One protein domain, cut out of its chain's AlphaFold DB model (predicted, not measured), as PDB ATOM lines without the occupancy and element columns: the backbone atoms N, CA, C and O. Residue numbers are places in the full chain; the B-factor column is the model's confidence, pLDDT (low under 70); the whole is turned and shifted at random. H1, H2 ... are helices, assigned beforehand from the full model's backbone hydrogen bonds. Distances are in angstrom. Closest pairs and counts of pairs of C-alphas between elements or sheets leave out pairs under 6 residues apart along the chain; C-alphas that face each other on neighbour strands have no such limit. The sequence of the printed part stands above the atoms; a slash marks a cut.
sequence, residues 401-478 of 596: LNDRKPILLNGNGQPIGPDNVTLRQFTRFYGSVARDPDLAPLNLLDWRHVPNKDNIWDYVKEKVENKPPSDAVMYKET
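AT A GLANCE: This is residues 401 to 478 of the 596 residues of an uncharacterized protein of Phtheirospermum japonicum (UniProt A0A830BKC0). Little regular structure is present: an elongated, loose frame of loops, with H1 and H2 along its two long sides, running opposite ways, and short H3 at one end. Residues 434 to 452 close the other end, where residues 443 to 448 stick out. The printed part has 78 residues, 31 of them in three named helices, in the order H1, H2, H3, with no named strand; the class is all helix. It is only just loose, close to compact, with a radius of gyration of the C-alphas of 14.0 A, and spans 42 by 25 by 19 A.

HOW THE PARTS SIT: Residues 408 to 409 pair with 415 to 416, antiparallel. H1, residues 420 to 433, and H2, residues 453 to 461, are close but not clearly touching; their closest C-alphas, of Val 433 and Ile 456, are 7.6 A apart. Their tilt is shallow, 32 degrees, opposite ways. H3, residues 471 to 478, is apart from both. In H1, H2 and H3 every O i to N i+4 pair is within hydrogen-bond range.

IN THESE COORDINATES: H1 begins at C-alpha 420 (195.718, 151.140, 174.184) and measures 19.9 A; H2 measures 12.4 A. H3, 10.4 A, ends at C-alpha 478 (188.488, 158.553, 165.453).

THE WHOLE: The printed part has no cut. The H1 to H2 link is long. Residues 466 to 469 have pLDDT under 70.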
ATOM      1  N   LEU A 401     191.432 160.784 192.840       84.38
ATOM      2  CA  LEU A 401     190.843 161.761 191.909       84.38
ATOM      3  C   LEU A 401     191.849 162.324 190.886       84.38
ATOM      4  O   LEU A 401     191.477 162.546 189.739       84.38
ATOM      5  N   ASN A 402     193.116 162.497 191.281       85.31
ATOM      6  CA  ASN A 402     194.176 163.046 190.430       85.31
ATOM      7  C   ASN A 402     194.824 162.003 189.500       85.31
ATOM      8  O   ASN A 402     195.430 162.377 188.497       85.31
ATOM      9  N   ASP A 403     194.710 160.710 189.824       87.81
ATOM     10  CA  ASP A 403     195.274 159.603 189.036       87.81
ATOM     11  C   ASP A 403     194.280 159.050 188.001       87.81
ATOM     12  O   ASP A 403     194.652 158.234 187.149       87.81
ATOM     13  N   ARG A 404     193.010 159.487 188.061       87.69
ATOM     14  CA  ARG A 404     191.959 159.082 187.119       87.69
ATOM     15  C   ARG A 404     192.355 159.491 185.706       87.69
ATOM     16  O   ARG A 404     192.375 160.667 185.351       87.69
ATOM     17  N   LYS A 405     192.638 158.501 184.865       86.88
ATOM     18  CA  LYS A 405     192.899 158.741 183.446       86.88
ATOM     19  C   LYS A 405     191.581 159.084 182.742       86.88
ATOM     20  O   LYS A 405     190.612 158.345 182.930       86.88
ATOM     21  N   PRO A 406     191.527 160.135 181.904       86.31
ATOM     22  CA  PRO A 406     190.332 160.437 181.133       86.31
ATOM     23  C   PRO A 406     190.095 159.338 180.095       86.31
ATOM     24  O   PRO A 406     191.015 158.914 179.386       86.31
ATOM     25  N   ILE A 407     188.849 158.886 180.004       87.50
ATOM     26  CA  ILE A 407     188.397 157.912 179.012       87.50
ATOM     27  C   ILE A 407     187.252 158.563 178.260       87.50
ATOM     28  O   ILE A 407     186.279 159.010 178.859       87.50
ATOM     29  N   LEU A 408     187.397 158.650 176.945       86.44
ATOM     30  CA  LEU A 408     186.405 159.265 176.082       86.44
ATOM     31  C   LEU A 408     185.446 158.157 175.652       86.44
ATOM     32  O   LEU A 408     185.890 157.073 175.287       86.44
ATOM     33  N   LEU A 409     184.141 158.394 175.687       87.69
ATOM     34  CA  LEU A 409     183.181 157.478 175.071       87.69
ATOM     35  C   LEU A 409     182.902 157.962 173.644       87.69
ATOM     36  O   LEU A 409     182.798 159.167 173.408       87.69
ATOM     37  N   ASN A 410     182.814 157.042 172.683       88.69
ATOM     38  CA  ASN A 410     182.326 157.379 171.344       88.69
ATOM     39  C   ASN A 410     180.794 157.537 171.344       88.69
ATOM     40  O   ASN A 410     180.132 157.238 172.338       88.69
ATOM     41  N   GLY A 411     180.215 157.953 170.212       84.44
ATOM     42  CA  GLY A 411     178.756 158.090 170.062       84.44
ATOM     43  C   GLY A 411     177.953 156.800 170.303       84.44
ATOM     44  O   GLY A 411     176.747 156.870 170.509       84.44
ATOM     45  N   ASN A 412     178.616 155.639 170.344       85.38
ATOM     46  CA  ASN A 412     178.021 154.331 170.624       85.38
ATOM     47  C   ASN A 412     178.292 153.864 172.074       85.38
ATOM     48  O   ASN A 412     178.120 152.684 172.379       85.38
ATOM     49  N   GLY A 413     178.797 154.738 172.954       81.62
ATOM     50  CA  GLY A 413     179.133 154.417 174.347       81.62
ATOM     51  C   GLY A 413     180.385 153.548 174.537       81.62
ATOM     52  O   GLY A 413     180.671 153.120 175.653       81.62
ATOM     53  N   GLN A 414     181.156 153.273 173.481       85.62
ATOM     54  CA  GLN A 414     182.369 152.454 173.572       85.62
ATOM     55  C   GLN A 414     183.564 153.306 174.031       85.62
ATOM     56  O   GLN A 414     183.746 154.416 173.519       85.62
ATOM     57  N   PRO A 415     184.425 152.802 174.933       85.50
ATOM     58  CA  PRO A 415     185.584 153.551 175.391       85.50
ATOM     59  C   PRO A 415     186.653 153.682 174.301       85.50
ATOM     60  O   PRO A 415     187.178 152.696 173.781       85.50
ATOM     61  N   ILE A 416     187.022 154.931 174.028       89.62
ATOM     62  CA  ILE A 416     188.205 155.386 173.305       89.62
ATOM     63  C   ILE A 416     189.125 156.063 174.332       89.62
ATOM     64  O   ILE A 416     188.863 157.154 174.829       89.62
ATOM     65  N   GLY A 417     190.224 155.402 174.677       86.00
ATOM     66  CA  GLY A 417     191.267 155.972 175.522       86.00
ATOM     67  C   GLY A 417     192.404 156.525 174.663       86.00
ATOM     68  O   GLY A 417     192.641 155.992 173.580       86.00
ATOM     69  N   PRO A 418     193.160 157.523 175.156       87.31
ATOM     70  CA  PRO A 418     194.326 158.055 174.443       87.31
ATOM     71  C   PRO A 418     195.419 156.994 174.216       87.31
ATOM     72  O   PRO A 418     196.179 157.089 173.256       87.31
ATOM     73  N   ASP A 419     195.462 155.963 175.071       91.69
ATOM     74  CA  ASP A 419     196.378 154.827 174.975       91.69
ATOM     75  C   ASP A 419     195.643 153.482 174.990       91.69
ATOM     76  O   ASP A 419     194.829 153.196 175.873       91.69
ATOM     77  N   ASN A 420     196.095 152.559 174.136       90.00
ATOM     78  CA  ASN A 420     195.718 151.140 174.184       90.00
ATOM     79  C   ASN A 420     196.065 150.453 175.524       90.00
ATOM     80  O   ASN A 420     195.501 149.413 175.867       90.00
ATOM     81  N   VAL A 421     197.028 150.984 176.288       90.38
ATOM     82  CA  VAL A 421     197.354 150.485 177.637       90.38
ATOM     83  C   VAL A 421     196.253 150.873 178.622       90.38
ATOM     84  O   VAL A 421     195.734 150.003 179.316       90.38
ATOM     85  N   THR A 422     195.849 152.145 178.616       89.75
ATOM     86  CA  THR A 422     194.767 152.682 179.448       89.75
ATOM     87  C   THR A 422     193.433 152.005 179.129       89.75
ATOM     88  O   THR A 422     192.756 151.556 180.050       89.75
ATOM     89  N   LEU A 423     193.114 151.794 177.845       91.00
ATOM     90  CA  LEU A 423     191.948 151.001 177.436       91.00
ATOM     91  C   LEU A 423     191.965 149.581 178.012       91.00
ATOM     92  O   LEU A 423     190.986 149.148 178.607       91.00
ATOM     93  N   ARG A 424     193.088 148.858 177.903       91.12
ATOM     94  CA  ARG A 424     193.191 147.494 178.450       91.12
ATOM     95  C   ARG A 424     193.131 147.449 179.977       91.12
ATOM     96  O   ARG A 424     192.630 146.465 180.513       91.12
ATOM     97  N   GLN A 425     193.632 148.471 180.675       91.44
ATOM     98  CA  GLN A 425     193.434 148.611 182.123       91.44
ATOM     99  C   GLN A 425     191.944 148.805 182.439       91.44
ATOM    100  O   GLN A 425     191.411 148.111 183.301       91.44
ATOM    101  N   PHE A 426     191.257 149.655 181.678       90.69
ATOM    102  CA  PHE A 426     189.840 149.940 181.872       90.69
ATOM    103  C   PHE A 426     188.919 148.753 181.576       90.69
ATOM    104  O   PHE A 426     188.056 148.441 182.388       90.69
ATOM    105  N   THR A 427     189.132 148.024 180.475       91.06
ATOM    106  CA  THR A 427     188.363 146.802 180.174       91.06
ATOM    107  C   THR A 427     188.536 145.742 181.266       91.06
ATOM    108  O   THR A 427     187.595 145.017 181.577       91.06
ATOM    109  N   ARG A 428     189.727 145.649 181.877       91.94
ATOM    110  CA  ARG A 428     189.963 144.737 183.006       91.94
ATOM    111  C   ARG A 428     189.254 145.193 184.282       91.94
ATOM    112  O   ARG A 428     188.708 144.334 184.958       91.94
ATOM    113  N   PHE A 429     189.231 146.497 184.561       93.12
ATOM    114  CA  PHE A 429     188.478 147.090 185.673       93.12
ATOM    115  C   PHE A 429     186.964 146.900 185.514       93.12
ATOM    116  O   PHE A 429     186.302 146.450 186.440       93.12
ATOM    117  N   TYR A 430     186.414 147.110 184.316       91.19
ATOM    118  CA  TYR A 430     185.023 146.742 184.026       91.19
ATOM    119  C   TYR A 430     184.754 145.256 184.294       91.19
ATOM    120  O   TYR A 430     183.710 144.886 184.819       91.19
ATOM    121  N   GLY A 431     185.728 144.401 183.973       91.88
ATOM    122  CA  GLY A 431     185.693 142.979 184.285       91.88
ATOM    123  C   GLY A 431     185.931 142.611 185.758       91.88
ATOM    124  O   GLY A 431     185.724 141.443 186.082       91.88
ATOM    125  N   SER A 432     186.377 143.514 186.640       91.88
ATOM    126  CA  SER A 432     186.306 143.298 188.097       91.88
ATOM    127  C   SER A 432     184.969 143.784 188.644       91.88
ATOM    128  O   SER A 432     184.280 142.988 189.268       91.88
ATOM    129  N   VAL A 433     184.519 144.986 188.265       91.56
ATOM    130  CA  VAL A 433     183.195 145.525 188.641       91.56
ATOM    131  C   VAL A 433     182.054 144.563 188.280       91.56
ATOM    132  O   VAL A 433     181.181 144.310 189.099       91.56
ATOM    133  N   ALA A 434     182.091 143.947 187.093       88.62
ATOM    134  CA  ALA A 434     181.108 142.946 186.655       88.62
ATOM    135  C   ALA A 434     181.234 141.561 187.340       88.62
ATOM    136  O   ALA A 434     180.582 140.605 186.920       88.62
ATOM    137  N   ARG A 435     182.124 141.417 188.329       88.12
ATOM    138  CA  ARG A 435     182.323 140.207 189.147       88.12
ATOM    139  C   ARG A 435     182.209 140.466 190.647       88.12
ATOM    140  O   ARG A 435     182.119 139.496 191.395       88.12
ATOM    141  N   ASP A 436     182.251 141.724 191.078       87.88
ATOM    142  CA  ASP A 436     182.062 142.103 192.473       87.88
ATOM    143  C   ASP A 436     180.596 141.800 192.846       87.88
ATOM    144  O   ASP A 436     179.696 142.426 192.282       87.88
ATOM    145  N   PRO A 437     180.313 140.829 193.739       87.38
ATOM    146  CA  PRO A 437     178.959 140.300 193.930       87.38
ATOM    147  C   PRO A 437     177.985 141.334 194.503       87.38
ATOM    148  O   PRO A 437     176.790 141.249 194.237       87.38
ATOM    149  N   ASP A 438     178.500 142.329 195.228       89.50
ATOM    150  CA  ASP A 438     177.727 143.430 195.809       89.50
ATOM    151  C   ASP A 438     177.309 144.479 194.759       89.50
ATOM    152  O   ASP A 438     176.335 145.205 194.958       89.50
ATOM    153  N   LEU A 439     178.048 144.571 193.644       88.44
ATOM    154  CA  LEU A 439     177.779 145.499 192.541       88.44
ATOM    155  C   LEU A 439     177.026 144.802 191.404       88.44
ATOM    156  O   LEU A 439     176.000 145.291 190.946       88.44
ATOM    157  N   ALA A 440     177.528 143.657 190.945       88.81
ATOM    158  CA  ALA A 440     176.998 142.902 189.817       88.81
ATOM    159  C   ALA A 440     176.866 141.412 190.191       88.81
ATOM    160  O   ALA A 440     177.695 140.593 189.780       88.81
ATOM    161  N   PRO A 441     175.836 141.031 190.972       88.50
ATOM    162  CA  PRO A 441     175.620 139.644 191.366       88.50
ATOM    163  C   PRO A 441     175.388 138.748 190.140       88.50
ATOM    164  O   PRO A 441     174.351 138.808 189.481       88.50
ATOM    165  N   LEU A 442     176.354 137.859 189.879       87.75
ATOM    166  CA  LEU A 442     176.391 136.915 188.749       87.75
ATOM    167  C   LEU A 442     175.200 135.938 188.685       87.75
ATOM    168  O   LEU A 442     175.007 135.277 187.668       87.75
ATOM    169  N   ASN A 443     174.398 135.857 189.749       89.00
ATOM    170  CA  ASN A 443     173.184 135.042 189.818       89.00
ATOM    171  C   ASN A 443     172.046 135.584 188.930       89.00
ATOM    172  O   ASN A 443     171.064 134.883 188.698       89.00
ATOM    173  N   LEU A 444     172.157 136.823 188.440       87.50
ATOM    174  CA  LEU A 444     171.159 137.462 187.586       87.50
ATOM    175  C   LEU A 444     171.636 137.441 186.128       87.50
ATOM    176  O   LEU A 444     172.501 138.224 185.742       87.50
ATOM    177  N   LEU A 445     171.050 136.559 185.307       87.25
ATOM    178  CA  LEU A 445     171.358 136.477 183.868       87.25
ATOM    179  C   LEU A 445     171.064 137.790 183.121       87.25
ATOM    180  O   LEU A 445     171.759 138.135 182.166       87.25
ATOM    181  N   ASP A 446     170.022 138.502 183.549       90.00
ATOM    182  CA  ASP A 446     169.496 139.680 182.871       90.00
ATOM    183  C   ASP A 446     169.922 140.977 183.560       90.00
ATOM    184  O   ASP A 446     169.533 141.262 184.695       90.00
ATOM    185  N   TRP A 447     170.579 141.861 182.802       85.44
ATOM    186  CA  TRP A 447     170.917 143.227 183.235       85.44
ATOM    187  C   TRP A 447     169.692 144.060 183.664       85.44
ATOM    188  O   TRP A 447     169.807 145.060 184.374       85.44
ATOM    189  N   ARG A 448     168.482 143.658 183.254       91.06
ATOM    190  CA  ARG A 448     167.230 144.281 183.705       91.06
ATOM    191  C   ARG A 448     166.957 144.043 185.190       91.06
ATOM    192  O   ARG A 448     166.445 144.961 185.825       91.06
ATOM    193  N   HIS A 449     167.360 142.898 185.733       91.81
ATOM    194  CA  HIS A 449     167.088 142.500 187.115       91.81
ATOM    195  C   HIS A 449     168.206 142.871 188.098       91.81
ATOM    196  O   HIS A 449     167.968 142.854 189.299       91.81
ATOM    197  N   VAL A 450     169.401 143.234 187.610       90.12
ATOM    198  CA  VAL A 450     170.519 143.690 188.457       90.12
ATOM    199  C   VAL A 450     170.064 144.871 189.331       90.12
ATOM    200  O   VAL A 450     169.673 145.899 188.774       90.12
ATOM    201  N   PRO A 451     170.072 144.759 190.672       89.94
ATOM    202  CA  PRO A 451     169.705 145.866 191.549       89.94
ATOM    203  C   PRO A 451     170.776 146.963 191.503       89.94
ATOM    204  O   PRO A 451     171.922 146.710 191.142       89.94
ATOM    205  N   ASN A 452     170.420 148.188 191.902       91.12
ATOM    206  CA  ASN A 452     171.381 149.272 192.153       91.12
ATOM    207  C   ASN A 452     172.339 149.592 190.982       91.12
ATOM    208  O   ASN A 452     173.494 149.958 191.200       91.12
ATOM    209  N   LYS A 453     171.868 149.496 189.731       92.38
ATOM    210  CA  LYS A 453     172.661 149.780 188.512       92.38
ATOM    211  C   LYS A 453     173.295 151.167 188.538       92.38
ATOM    212  O   LYS A 453     174.414 151.341 188.060       92.38
ATOM    213  N   ASP A 454     172.594 152.129 189.130       92.19
ATOM    214  CA  ASP A 454     173.078 153.493 189.317       92.19
ATOM    215  C   ASP A 454     174.291 153.534 190.252       92.19
ATOM    216  O   ASP A 454     175.264 154.200 189.922       92.19
ATOM    217  N   ASN A 455     174.334 152.717 191.312       92.44
ATOM    218  CA  ASN A 455     175.512 152.586 192.180       92.44
ATOM    219  C   ASN A 455     176.709 151.987 191.424       92.44
ATOM    220  O   ASN A 455     177.840 152.421 191.633       92.44
ATOM    221  N   ILE A 456     176.486 151.024 190.517       93.31
ATOM    222  CA  ILE A 456     177.547 150.489 189.639       93.31
ATOM    223  C   ILE A 456     178.077 151.603 188.729       93.31
ATOM    224  O   ILE A 456     179.288 151.776 188.569       93.31
ATOM    225  N   TRP A 457     177.172 152.373 188.123       89.88
ATOM    226  CA  TRP A 457     177.525 153.440 187.192       89.88
ATOM    227  C   TRP A 457     178.219 154.611 187.897       89.88
ATOM    228  O   TRP A 457     179.205 155.142 187.384       89.88
ATOM    229  N   ASP A 458     177.772 154.967 189.097       91.94
ATOM    230  CA  ASP A 458     178.391 155.978 189.947       91.94
ATOM    231  C   ASP A 458     179.742 155.512 190.485       91.94
ATOM    232  O   ASP A 458     180.681 156.301 190.462       91.94
ATOM    233  N   TYR A 459     179.915 154.230 190.823       92.12
ATOM    234  CA  TYR A 459     181.235 153.663 191.116       92.12
ATOM    235  C   TYR A 459     182.191 153.787 189.918       92.12
ATOM    236  O   TYR A 459     183.351 154.170 190.077       92.12
ATOM    237  N   VAL A 460     181.711 153.545 188.692       91.25
ATOM    238  CA  VAL A 460     182.516 153.754 187.476       91.25
ATOM    239  C   VAL A 460     182.859 155.239 187.278       91.25
ATOM    240  O   VAL A 460     184.029 155.547 187.036       91.25
ATOM    241  N   LYS A 461     181.915 156.179 187.443       88.75
ATOM    242  CA  LYS A 461     182.203 157.637 187.435       88.75
ATOM    243  C   LYS A 461     183.163 158.045 188.566       88.75
ATOM    244  O   LYS A 461     183.981 158.950 188.412       88.75
ATOM    245  N   GLU A 462     183.103 157.364 189.705       88.75
ATOM    246  CA  GLU A 462     183.987 157.560 190.858       88.75
ATOM    247  C   GLU A 462     185.374 156.919 190.654       88.75
ATOM    248  O   GLU A 462     186.263 157.107 191.480       88.75
ATOM    249  N   LYS A 463     185.638 156.255 189.521       85.62
ATOM    250  CA  LYS A 463     186.998 155.840 189.112       85.62
ATOM    251  C   LYS A 463     187.447 156.410 187.763       85.62
ATOM    252  O   LYS A 463     188.649 156.449 187.499       85.62
ATOM    253  N   VAL A 464     186.531 156.923 186.941       84.38
ATOM    254  CA  VAL A 464     186.815 157.511 185.622       84.38
ATOM    255  C   VAL A 464     186.477 158.993 185.608       84.38
ATOM    256  O   VAL A 464     185.350 159.391 185.880       84.38
ATOM    257  N   GLU A 465     187.434 159.829 185.212       76.88
ATOM    258  CA  GLU A 465     187.131 161.228 184.932       76.88
ATOM    259  C   GLU A 465     186.407 161.343 183.577       76.88
ATOM    260  O   GLU A 465     187.036 161.396 182.516       76.88
ATOM    261  N   ASN A 466     185.071 161.376 183.617       68.44
ATOM    262  CA  ASN A 466     184.211 161.616 182.454       68.44
ATOM    263  C   ASN A 466     184.289 163.087 182.005       68.44
ATOM    264  O   ASN A 466     183.331 163.850 182.127       68.44
ATOM    265  N   LYS A 467     185.437 163.490 181.457       68.25
ATOM    266  CA  LYS A 467     185.534 164.713 180.655       68.25
ATOM    267  C   LYS A 467     184.883 164.443 179.295       68.25
ATOM    268  O   LYS A 467     185.385 163.571 178.579       68.25
ATOM    269  N   PRO A 468     183.807 165.157 178.905       62.22
ATOM    270  CA  PRO A 468     183.299 165.052 177.544       62.22
ATOM    271  C   PRO A 468     184.440 165.419 176.581       62.22
ATOM    272  O   PRO A 468     185.137 166.414 176.818       62.22
ATOM    273  N   PRO A 469     184.700 164.617 175.534       61.19
ATOM    274  CA  PRO A 469     185.731 164.963 174.574       61.19
ATOM    275  C   PRO A 469     185.389 166.306 173.932       61.19
ATOM    276  O   PRO A 469     184.281 166.499 173.447       61.19
ATOM    277  N   SER A 470     186.366 167.210 173.852       70.69
ATOM    278  CA  SER A 470     186.284 168.284 172.862       70.69
ATOM    279  C   SER A 470     186.154 167.642 171.478       70.69
ATOM    280  O   SER A 470     186.901 166.704 171.175       70.69
ATOM    281  N   ASP A 471     185.263 168.156 170.628       72.12
ATOM    282  CA  ASP A 471     185.014 167.617 169.282       72.12
ATOM    283  C   ASP A 471     186.308 167.450 168.474       72.12
ATOM    284  O   ASP A 471     186.501 166.461 167.769       72.12
ATOM    285  N   ALA A 472     187.264 168.367 168.657       70.94
ATOM    286  CA  ALA A 472     188.582 168.316 168.029       70.94
ATOM    287  C   ALA A 472     189.450 167.126 168.492       70.94
ATOM    288  O   ALA A 472     190.303 166.662 167.731       70.94
ATOM    289  N   VAL A 473     189.269 166.636 169.722       73.56
ATOM    290  CA  VAL A 473     189.923 165.418 170.234       73.56
ATOM    291  C   VAL A 473     189.197 164.183 169.710       73.56
ATOM    292  O   VAL A 473     189.855 163.282 169.194       73.56
ATOM    293  N   MET A 474     187.860 164.171 169.755       77.75
ATOM    294  CA  MET A 474     187.044 163.069 169.228       77.75
ATOM    295  C   MET A 474     187.333 162.829 167.738       77.75
ATOM    296  O   MET A 474     187.632 161.704 167.335       77.75
ATOM    297  N   TYR A 475     187.372 163.898 166.940       75.75
ATOM    298  CA  TYR A 475     187.720 163.854 165.520       75.75
ATOM    299  C   TYR A 475     189.138 163.307 165.286       75.75
ATOM    300  O   TYR A 475     189.324 162.390 164.488       75.75
ATOM    301  N   LYS A 476     190.148 163.802 166.017       79.75
ATOM    302  CA  LYS A 476     191.539 163.323 165.879       79.75
ATOM    303  C   LYS A 476     191.701 161.853 166.259       79.75
ATOM    304  O   LYS A 476     192.449 161.145 165.589       79.75
ATOM    305  N   GLU A 477     191.030 161.399 167.313       78.25
ATOM    306  CA  GLU A 477     191.175 160.029 167.809       78.25
ATOM    307  C   GLU A 477     190.431 159.021 166.920       78.25
ATOM    308  O   GLU A 477     190.978 157.969 166.599       78.25
ATOM    309  N   THR A 478     189.242 159.376 166.421       73.50
ATOM    310  CA  THR A 478     188.488 158.553 165.453       73.50
ATOM    311  C   THR A 478     189.146 158.478 164.072       73.50
ATOM    312  O   THR A 478     189.026 157.454 163.399       73.50
TER     313      THR A 478